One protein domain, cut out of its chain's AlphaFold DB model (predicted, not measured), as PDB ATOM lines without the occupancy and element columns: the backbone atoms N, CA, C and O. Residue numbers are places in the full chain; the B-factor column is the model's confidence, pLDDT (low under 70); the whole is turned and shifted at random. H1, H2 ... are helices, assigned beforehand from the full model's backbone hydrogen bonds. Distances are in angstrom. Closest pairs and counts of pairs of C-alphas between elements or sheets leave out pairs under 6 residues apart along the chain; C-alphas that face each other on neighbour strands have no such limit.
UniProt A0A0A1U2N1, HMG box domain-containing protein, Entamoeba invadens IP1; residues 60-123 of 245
ATOM      1  N   ASN A  60      90.746 -32.160 155.879       81.00
ATOM      2  CA  ASN A  60      91.389 -33.220 156.647       81.00
ATOM      3  C   ASN A  60      91.022 -33.141 158.139       81.00
ATOM      4  O   ASN A  60      90.877 -34.172 158.783       81.00
ATOM      5  N   GLU A  61      90.788 -31.937 158.667       89.56
ATOM      6  CA  GLU A  61      90.404 -31.746 160.072       89.56
ATOM      7  C   GLU A  61      89.009 -32.331 160.348       89.56
ATOM      8  O   GLU A  61      88.856 -33.116 161.279       89.56
ATOM      9  N   ASP A  62      88.021 -32.065 159.481       88.69
ATOM     10  CA  ASP A  62      86.668 -32.634 159.620       88.69
ATOM     11  C   ASP A  62      86.663 -34.173 159.541       88.69
ATOM     12  O   ASP A  62      85.893 -34.842 160.237       88.69
ATOM     13  N   VAL A  63      87.509 -34.743 158.671       93.25
ATOM     14  CA  VAL A  63      87.654 -36.199 158.523       93.25
ATOM     15  C   VAL A  63      88.300 -36.800 159.767       93.25
ATOM     16  O   VAL A  63      87.813 -37.821 160.244       93.25
ATOM     17  N   GLU A  64      89.343 -36.173 160.313       94.25
ATOM     18  CA  GLU A  64      90.036 -36.672 161.505       94.25
ATOM     19  C   GLU A  64      89.145 -36.605 162.750       94.25
ATOM     20  O   GLU A  64      89.039 -37.585 163.482       94.25
ATOM     21  N   GLU A  65      88.427 -35.498 162.959       93.38
ATOM     22  CA  GLU A  65      87.485 -35.367 164.078       93.38
ATOM     23  C   GLU A  65      86.346 -36.392 163.988       93.38
ATOM     24  O   GLU A  65      85.933 -36.974 164.993       93.38
ATOM     25  N   MET A  66      85.823 -36.633 162.781       94.31
ATOM     26  CA  MET A  66      84.806 -37.660 162.564       94.31
ATOM     27  C   MET A  66      85.382 -39.067 162.780       94.31
ATOM     28  O   MET A  66      84.716 -39.909 163.380       94.31
ATOM     29  N   ALA A  67      86.610 -39.330 162.330       96.25
ATOM     30  CA  ALA A  67      87.287 -40.607 162.536       96.25
ATOM     31  C   ALA A  67      87.494 -40.889 164.029       96.25
ATOM     32  O   ALA A  67      87.157 -41.977 164.494       96.25
ATOM     33  N   GLN A  68      87.944 -39.882 164.781       96.94
ATOM     34  CA  GLN A  68      88.103 -39.952 166.229       96.94
ATOM     35  C   GLN A  68      86.763 -40.234 166.922       96.94
ATOM     36  O   GLN A  68      86.671 -41.156 167.729       96.94
ATOM     37  N   ALA A  69      85.695 -39.510 166.570       96.19
ATOM     38  CA  ALA A  69      84.370 -39.735 167.147       96.19
ATOM     39  C   ALA A  69      83.841 -41.157 166.877       96.19
ATOM     40  O   ALA A  69      83.275 -41.795 167.768       96.19
ATOM     41  N   LEU A  70      84.046 -41.675 165.660       96.94
ATOM     42  CA  LEU A  70      83.671 -43.043 165.295       96.94
ATOM     43  C   LEU A  70      84.476 -44.086 166.078       96.94
ATOM     44  O   LEU A  70      83.899 -45.070 166.544       96.94
ATOM     45  N   PHE A  71      85.783 -43.869 166.242       97.75
ATOM     46  CA  PHE A  71      86.640 -44.756 167.022       97.75
ATOM     47  C   PHE A  71      86.233 -44.781 168.492       97.75
ATOM     48  O   PHE A  71      86.019 -45.862 169.038       97.75
ATOM     49  N   ILE A  72      86.062 -43.612 169.116       97.94
ATOM     50  CA  ILE A  72      85.673 -43.497 170.524       97.94
ATOM     51  C   ILE A  72      84.337 -44.201 170.758       97.94
ATOM     52  O   ILE A  72      84.210 -44.995 171.689       97.94
ATOM     53  N   TYR A  73      83.352 -43.991 169.882       97.50
ATOM     54  CA  TYR A  73      82.064 -44.678 169.970       97.50
ATOM     55  C   TYR A  73      82.203 -46.204 169.868       97.50
ATOM     56  O   TYR A  73      81.608 -46.946 170.650       97.50
ATOM     57  N   TRP A  74      82.992 -46.693 168.910       97.75
ATOM     58  CA  TRP A  74      83.209 -48.128 168.737       97.75
ATOM     59  C   TRP A  74      83.939 -48.740 169.940       97.75
ATOM     60  O   TRP A  74      83.517 -49.774 170.462       97.75
ATOM     61  N   LYS A  75      85.001 -48.085 170.412       97.44
ATOM     62  CA  LYS A  75      85.857 -48.592 171.482       97.44
ATOM     63  C   LYS A  75      85.185 -48.506 172.849       97.44
ATOM     64  O   LYS A  75      85.235 -49.482 173.591       97.44
ATOM     65  N   SER A  76      84.490 -47.408 173.156       97.75
ATOM     66  CA  SER A  76      83.685 -47.291 174.381       97.75
ATOM     67  C   SER A  76      82.608 -48.375 174.443       97.75
ATOM     68  O   SER A  76      82.426 -49.004 175.480       97.75
ATOM     69  N   LYS A  77      81.951 -48.687 173.318       97.50
ATOM     70  CA  LYS A  77      80.980 -49.787 173.238       97.50
ATOM     71  C   LYS A  77      81.611 -51.159 173.492       97.50
ATOM     72  O   LYS A  77      80.979 -52.000 174.129       97.50
ATOM     73  N   GLU A  78      82.831 -51.391 173.013       96.75
ATOM     74  CA  GLU A  78      83.567 -52.630 173.290       96.75
ATOM     75  C   GLU A  78      83.961 -52.738 174.772       96.75
ATOM     76  O   GLU A  78      83.780 -53.795 175.371       96.75
ATOM     77  N   LEU A  79      84.407 -51.639 175.391       96.81
ATOM     78  CA  LEU A  79      84.712 -51.569 176.829       96.81
ATOM     79  C   LEU A  79      83.460 -51.760 177.697       96.81
ATOM     80  O   LEU A  79      83.492 -52.459 178.702       96.81
ATOM     81  N   LEU A  80      82.318 -51.211 177.285       97.12
ATOM     82  CA  LEU A  80      81.048 -51.428 177.979       97.12
ATOM     83  C   LEU A  80      80.588 -52.886 177.914       97.12
ATOM     84  O   LEU A  80      79.874 -53.350 178.802       97.12
ATOM     85  N   ARG A  81      81.007 -53.637 176.890       97.19
ATOM     86  CA  ARG A  81      80.660 -55.055 176.754       97.19
ATOM     87  C   ARG A  81      81.348 -55.930 177.799       97.19
ATOM     88  O   ARG A  81      80.787 -56.966 178.155       97.19
ATOM     89  N   THR A  82      82.517 -55.532 178.308       95.19
ATOM     90  CA  THR A  82      83.182 -56.253 179.408       95.19
ATOM     91  C   THR A  82      82.520 -55.986 180.760       95.19
ATOM     92  O   THR A  82      82.756 -56.733 181.704       95.19
ATOM     93  N   ASN A  83      81.626 -54.989 180.841       90.94
ATOM     94  CA  ASN A  83      80.885 -54.593 182.043       90.94
ATOM     95  C   ASN A  83      81.786 -54.129 183.211       90.94
ATOM     96  O   ASN A  83      81.337 -54.051 184.353       90.94
ATOM     97  N   GLU A  84      83.054 -53.824 182.923       94.19
ATOM     98  CA  GLU A  84      84.045 -53.344 183.896       94.19
ATOM     99  C   GLU A  84      84.053 -51.814 184.021       94.19
ATOM    100  O   GLU A  84      84.526 -51.279 185.020       94.19
ATOM    101  N   TYR A  85      83.502 -51.111 183.030       95.88
ATOM    102  CA  TYR A  85      83.560 -49.656 182.917       95.88
ATOM    103  C   TYR A  85      82.164 -49.034 182.957       95.88
ATOM    104  O   TYR A  85      81.209 -49.585 182.405       95.88
ATOM    105  N   GLN A  86      82.045 -47.855 183.571       96.50
ATOM    106  CA  GLN A  86      80.891 -46.978 183.357       96.50
ATOM    107  C   GLN A  86      81.010 -46.273 181.999       96.50
ATOM    108  O   GLN A  86      82.084 -46.228 181.404       96.50
ATOM    109  N   TYR A  87      79.905 -45.714 181.497       93.94
ATOM    110  CA  TYR A  87      79.875 -45.049 180.186       93.94
ATOM    111  C   TYR A  87      80.902 -43.916 180.069       93.94
ATOM    112  O   TYR A  87      81.630 -43.860 179.079       93.94
ATOM    113  N   ASP A  88      80.983 -43.051 181.084       95.56
ATOM    114  CA  ASP A  88      81.903 -41.909 181.076       95.56
ATOM    115  C   ASP A  88      83.366 -42.383 181.120       95.56
ATOM    116  O   ASP A  88      84.164 -41.971 180.277       95.56
ATOM    117  N   ASP A  89      83.685 -43.344 181.997       97.12
ATOM    118  CA  ASP A  89      85.026 -43.937 182.109       97.12
ATOM    119  C   ASP A  89      85.445 -44.665 180.816       97.12
ATOM    120  O   ASP A  89      86.597 -44.602 180.390       97.12
ATOM    121  N   ALA A  90      84.508 -45.356 180.155       97.62
ATOM    122  CA  ALA A  90      84.757 -46.038 178.886       97.62
ATOM    123  C   ALA A  90      85.028 -45.050 177.743       97.62
ATOM    124  O   ALA A  90      85.813 -45.355 176.843       97.62
ATOM    125  N   ASN A  91      84.377 -43.883 177.755       97.19
ATOM    126  CA  ASN A  91      84.603 -42.835 176.766       97.19
ATOM    127  C   ASN A  91      85.971 -42.168 176.967       97.19
ATOM    128  O   ASN A  91      86.728 -42.060 176.006       97.19
ATOM    129  N   GLU A  92      86.313 -41.803 178.207       97.12
ATOM    130  CA  GLU A  92      87.638 -41.267 178.555       97.12
ATOM    131  C   GLU A  92      88.743 -42.265 178.183       97.12
ATOM    132  O   GLU A  92      89.698 -41.917 177.488       97.12
ATOM    133  N   LYS A  93      88.565 -43.551 178.517       97.38
ATOM    134  CA  LYS A  93      89.552 -44.574 178.160       97.38
ATOM    135  C   LYS A  93      89.693 -44.760 176.649       97.38
ATOM    136  O   LYS A  93      90.788 -45.005 176.152       97.38
ATOM    137  N   ALA A  94      88.598 -44.656 175.900       97.38
ATOM    138  CA  ALA A  94      88.639 -44.727 174.445       97.38
ATOM    139  C   ALA A  94      89.360 -43.521 173.811       97.38
ATOM    140  O   ALA A  94      90.028 -43.694 172.792       97.38
ATOM    141  N   GLU A  95      89.266 -42.332 174.412       96.94
ATOM    142  CA  GLU A  95      90.029 -41.146 174.000       96.94
ATOM    143  C   GLU A  95      91.536 -41.334 174.215       96.94
ATOM    144  O   GLU A  95      92.315 -41.060 173.304       96.94
ATOM    145  N   GLU A  96      91.955 -41.878 175.363       97.00
ATOM    146  CA  GLU A  96      93.364 -42.223 175.611       97.00
ATOM    147  C   GLU A  96      93.893 -43.206 174.557       97.00
ATOM    148  O   GLU A  96      94.935 -42.982 173.938       97.00
ATOM    149  N   LEU A  97      93.131 -44.271 174.285       96.56
ATOM    150  CA  LEU A  97      93.524 -45.315 173.336       96.56
ATOM    151  C   LEU A  97      93.645 -44.814 171.895       96.56
ATOM    152  O   LEU A  97      94.462 -45.339 171.141       96.56
ATOM    153  N   TRP A  98      92.871 -43.796 171.510       96.38
ATOM    154  CA  TRP A  98      93.018 -43.144 170.208       96.38
ATOM    155  C   TRP A  98      94.393 -42.481 170.051       96.38
ATOM    156  O   TRP A  98      94.968 -42.512 168.965       96.38
ATOM    157  N   HIS A  99      94.927 -41.895 171.126       94.12
ATOM    158  CA  HIS A  99      96.211 -41.198 171.108       94.12
ATOM    159  C   HIS A  99      97.417 -42.121 171.316       94.12
ATOM    160  O   HIS A  99      98.494 -41.824 170.800       94.12
ATOM    161  N   GLU A 100      97.250 -43.211 172.066       93.75
ATOM    162  CA  GLU A 100      98.365 -44.065 172.495       93.75
ATOM    163  C   GLU A 100      98.525 -45.353 171.681       93.75
ATOM    164  O   GLU A 100      99.648 -45.722 171.340       93.75
ATOM    165  N   GLU A 101      97.427 -46.060 171.393       86.12
ATOM    166  CA  GLU A 101      97.471 -47.477 170.988       86.12
ATOM    167  C   GLU A 101      96.847 -47.737 169.608       86.12
ATOM    168  O   GLU A 101      96.852 -48.859 169.106       86.12
ATOM    169  N   ALA A 102      96.290 -46.717 168.958       90.44
ATOM    170  CA  ALA A 102      95.668 -46.906 167.659       90.44
ATOM    171  C   ALA A 102      96.724 -47.128 166.562       90.44
ATOM    172  O   ALA A 102      97.406 -46.201 166.125       90.44
ATOM    173  N   ASP A 103      96.817 -48.367 166.074       95.38
ATOM    174  CA  ASP A 103      97.634 -48.708 164.910       95.38
ATOM    175  C   ASP A 103      97.278 -47.827 163.701       95.38
ATOM    176  O   ASP A 103      96.100 -47.588 163.421       95.38
ATOM    177  N   GLU A 104      98.275 -47.438 162.898       94.44
ATOM    178  CA  GLU A 104      98.058 -46.602 161.703       94.44
ATOM    179  C   GLU A 104      97.032 -47.221 160.736       94.44
ATOM    180  O   GLU A 104      96.247 -46.512 160.112       94.44
ATOM    181  N   GLN A 105      96.982 -48.555 160.638       95.88
ATOM    182  CA  GLN A 105      95.989 -49.256 159.814       95.88
ATOM    183  C   GLN A 105      94.562 -49.076 160.342       95.88
ATOM    184  O   GLN A 105      93.626 -48.905 159.558       95.88
ATOM    185  N   THR A 106      94.399 -49.101 161.664       95.12
ATOM    186  CA  THR A 106      93.117 -48.858 162.327       95.12
ATOM    187  C   THR A 106      92.705 -47.404 162.128       95.12
ATOM    188  O   THR A 106      91.581 -47.146 161.698       95.12
ATOM    189  N   LEU A 107      93.620 -46.453 162.334       94.75
ATOM    190  CA  LEU A 107      93.375 -45.031 162.076       94.75
ATOM    191  C   LEU A 107      92.959 -44.779 160.621       94.75
ATOM    192  O   LEU A 107      91.954 -44.114 160.372       94.75
ATOM    193  N   ASP A 108      93.665 -45.362 159.651       95.81
ATOM    194  CA  ASP A 108      93.340 -45.236 158.226       95.81
ATOM    195  C   ASP A 108      91.959 -45.829 157.887       95.81
ATOM    196  O   ASP A 108      91.206 -45.259 157.091       95.81
ATOM    197  N   LEU A 109      91.563 -46.931 158.536       97.25
ATOM    198  CA  LEU A 109      90.217 -47.490 158.399       97.25
ATOM    199  C   LEU A 109      89.142 -46.509 158.895       97.25
ATOM    200  O   LEU A 109      88.157 -46.275 158.187       97.25
ATOM    201  N   PHE A 110      89.330 -45.906 160.072       97.56
ATOM    202  CA  PHE A 110      88.382 -44.932 160.621       97.56
ATOM    203  C   PHE A 110      88.354 -43.626 159.820       97.56
ATOM    204  O   PHE A 110      87.270 -43.091 159.591       97.56
ATOM    205  N   ARG A 111      89.492 -43.157 159.292       96.31
ATOM    206  CA  ARG A 111      89.559 -42.015 158.359       96.31
ATOM    207  C   ARG A 111      88.767 -42.277 157.081       96.31
ATOM    208  O   ARG A 111      87.991 -41.427 156.643       96.31
ATOM    209  N   LYS A 112      88.897 -43.471 156.492       96.62
ATOM    210  CA  LYS A 112      88.105 -43.869 155.314       96.62
ATOM    211  C   LYS A 112      86.614 -43.940 155.635       96.62
ATOM    212  O   LYS A 112      85.807 -43.422 154.864       96.62
ATOM    213  N   ALA A 113      86.247 -44.534 156.771       96.94
ATOM    214  CA  ALA A 113      84.857 -44.597 157.219       96.94
ATOM    215  C   ALA A 113      84.268 -43.193 157.441       96.94
ATOM    216  O   ALA A 113      83.170 -42.904 156.969       96.94
ATOM    217  N   ALA A 114      85.026 -42.296 158.074       95.62
ATOM    218  CA  ALA A 114      84.658 -40.900 158.276       95.62
ATOM    219  C   ALA A 114      84.447 -40.151 156.953       95.62
ATOM    220  O   ALA A 114      83.432 -39.474 156.785       95.62
ATOM    221  N   ALA A 115      85.354 -40.318 155.988       94.00
ATOM    222  CA  ALA A 115      85.220 -39.713 154.666       94.00
ATOM    223  C   ALA A 115      83.939 -40.177 153.952       94.00
ATOM    224  O   ALA A 115      83.200 -39.351 153.413       94.00
ATOM    225  N   VAL A 116      83.631 -41.479 153.998       95.12
ATOM    226  CA  VAL A 116      82.380 -42.025 153.444       95.12
ATOM    227  C   VAL A 116      81.166 -41.434 154.160       95.12
ATOM    228  O   VAL A 116      80.235 -40.979 153.498       95.12
ATOM    229  N   GLN A 117      81.188 -41.371 155.493       92.75
ATOM    230  CA  GLN A 117      80.088 -40.825 156.288       92.75
ATOM    231  C   GLN A 117      79.816 -39.349 155.961       92.75
ATOM    232  O   GLN A 117      78.660 -38.955 155.806       92.75
ATOM    233  N   ILE A 118      80.861 -38.530 155.807       90.69
ATOM    234  CA  ILE A 118      80.739 -37.111 155.438       90.69
ATOM    235  C   ILE A 118      80.082 -36.957 154.061       90.69
ATOM    236  O   ILE A 118      79.203 -36.107 153.886       90.69
ATOM    237  N   VAL A 119      80.471 -37.799 153.097       91.25
ATOM    238  CA  VAL A 119      79.867 -37.821 151.759       91.25
ATOM    239  C   VAL A 119      78.402 -38.267 151.827       91.25
ATOM    240  O   VAL A 119      77.546 -37.619 151.228       91.25
ATOM    241  N   MET A 120      78.087 -39.319 152.590       91.88
ATOM    242  CA  MET A 120      76.722 -39.846 152.735       91.88
ATOM    243  C   MET A 120      75.766 -38.869 153.426       91.88
ATOM    244  O   MET A 120      74.595 -38.799 153.062       91.88
ATOM    245  N   LEU A 121      76.256 -38.090 154.391       88.50
ATOM    246  CA  LEU A 121      75.483 -37.041 155.064       88.50
ATOM    247  C   LEU A 121      75.445 -35.717 154.272       88.50
ATOM    248  O   LEU A 121      74.984 -34.700 154.790       88.50
ATOM    249  N   GLY A 122      75.944 -35.705 153.029       82.31
ATOM    250  CA  GLY A 122      75.790 -34.598 152.084       82.31
ATOM    251  C   GLY A 122      76.532 -33.313 152.457       82.31
ATOM    252  O   GLY A 122      76.125 -32.235 152.034       82.31
ATOM    253  N   GLY A 123      77.574 -33.380 153.295       76.44
ATOM    254  CA  GLY A 123      78.251 -32.190 153.834       76.44
ATOM    255  C   GLY A 123      77.374 -31.308 154.743       76.44
ATOM    256  O   GLY A 123      77.892 -30.400 155.396       76.44
TER     257      GLY A 123
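AT A GLANCE: This is residues 60 to 123 of the 245 residues of the protein "HMG box domain-containing protein" of Entamoeba invadens IP1 (UniProt A0A0A1U2N1). Three helices make a slanted triangle: the long H1 is its base, H2 folds back on H1 from the end where H1 stops, and H3 returns from the corner at residues 101 to 103 to cross the first part of H1 and run on past it. H2 and H3 each pack on H1 but not on each other, and tight turns join the helices in order. The printed part has 64 residues, with three named helices in the order H1, H2, H3 and no named strand, and the class is all helix. It is only just compact, close to loose, with a radius of gyration of the C-alphas of 12.3 A. The outline is elongated, with spans of 37 by 23 by 16 A.

HOW THE PARTS SIT: H1, residues 60 to 81, touches both other helices. H2, residues 87 to 100, touches H1, with the C-alphas of Ser 76 and Ala 90 the closest at 4.8 A. These two helices run opposite ways at a steep tilt of 52 degrees, and their centres are 9.5 A apart. H3, residues 104 to 120, touches H1, which meets it with residues 63 to 71 alone. The closest C-alphas of H1 and H3 are those of Ala 67 and Phe 110, 4.9 A apart. H1 and H3 run opposite ways at a steep tilt of 69.7 degrees, only just short of about perpendicular, and their centres are 10.2 A apart. H2 and H3 are only just apart, their closest C-alphas 8.4 A from each other. In H1 and H3 every O i to N i+4 pair is within hydrogen-bond range; in H2, 9 of 10 are.

IN THESE COORDINATES: H1 begins with the C-alpha of Asn 60 at (91.389, -33.220, 156.647) and ends at Arg 81, at (80.660, -55.055, 176.754), 31.6 A from first to last C-alpha. H2 runs from Tyr 87 to Glu 100 and measures 20.0 A. H3 runs from Glu 104 to Met 120, 24.1 A, and its last C-alpha is at (76.722, -39.846, 152.735).

THE WHOLE: The two C-alphas farthest apart are those of Glu 84 and Gly 122, 37.8 A, while the first and last printed C-alphas, of Asn 60 and Gly 123, are 13.5 A apart. The printed part has no cut. The links from H1 to H2, with 5 residues, and from H2 to H3, with 3, are tight, and no link is long. The mean pLDDT of the printed part of this model is 94.4, and no printed residue is under 70.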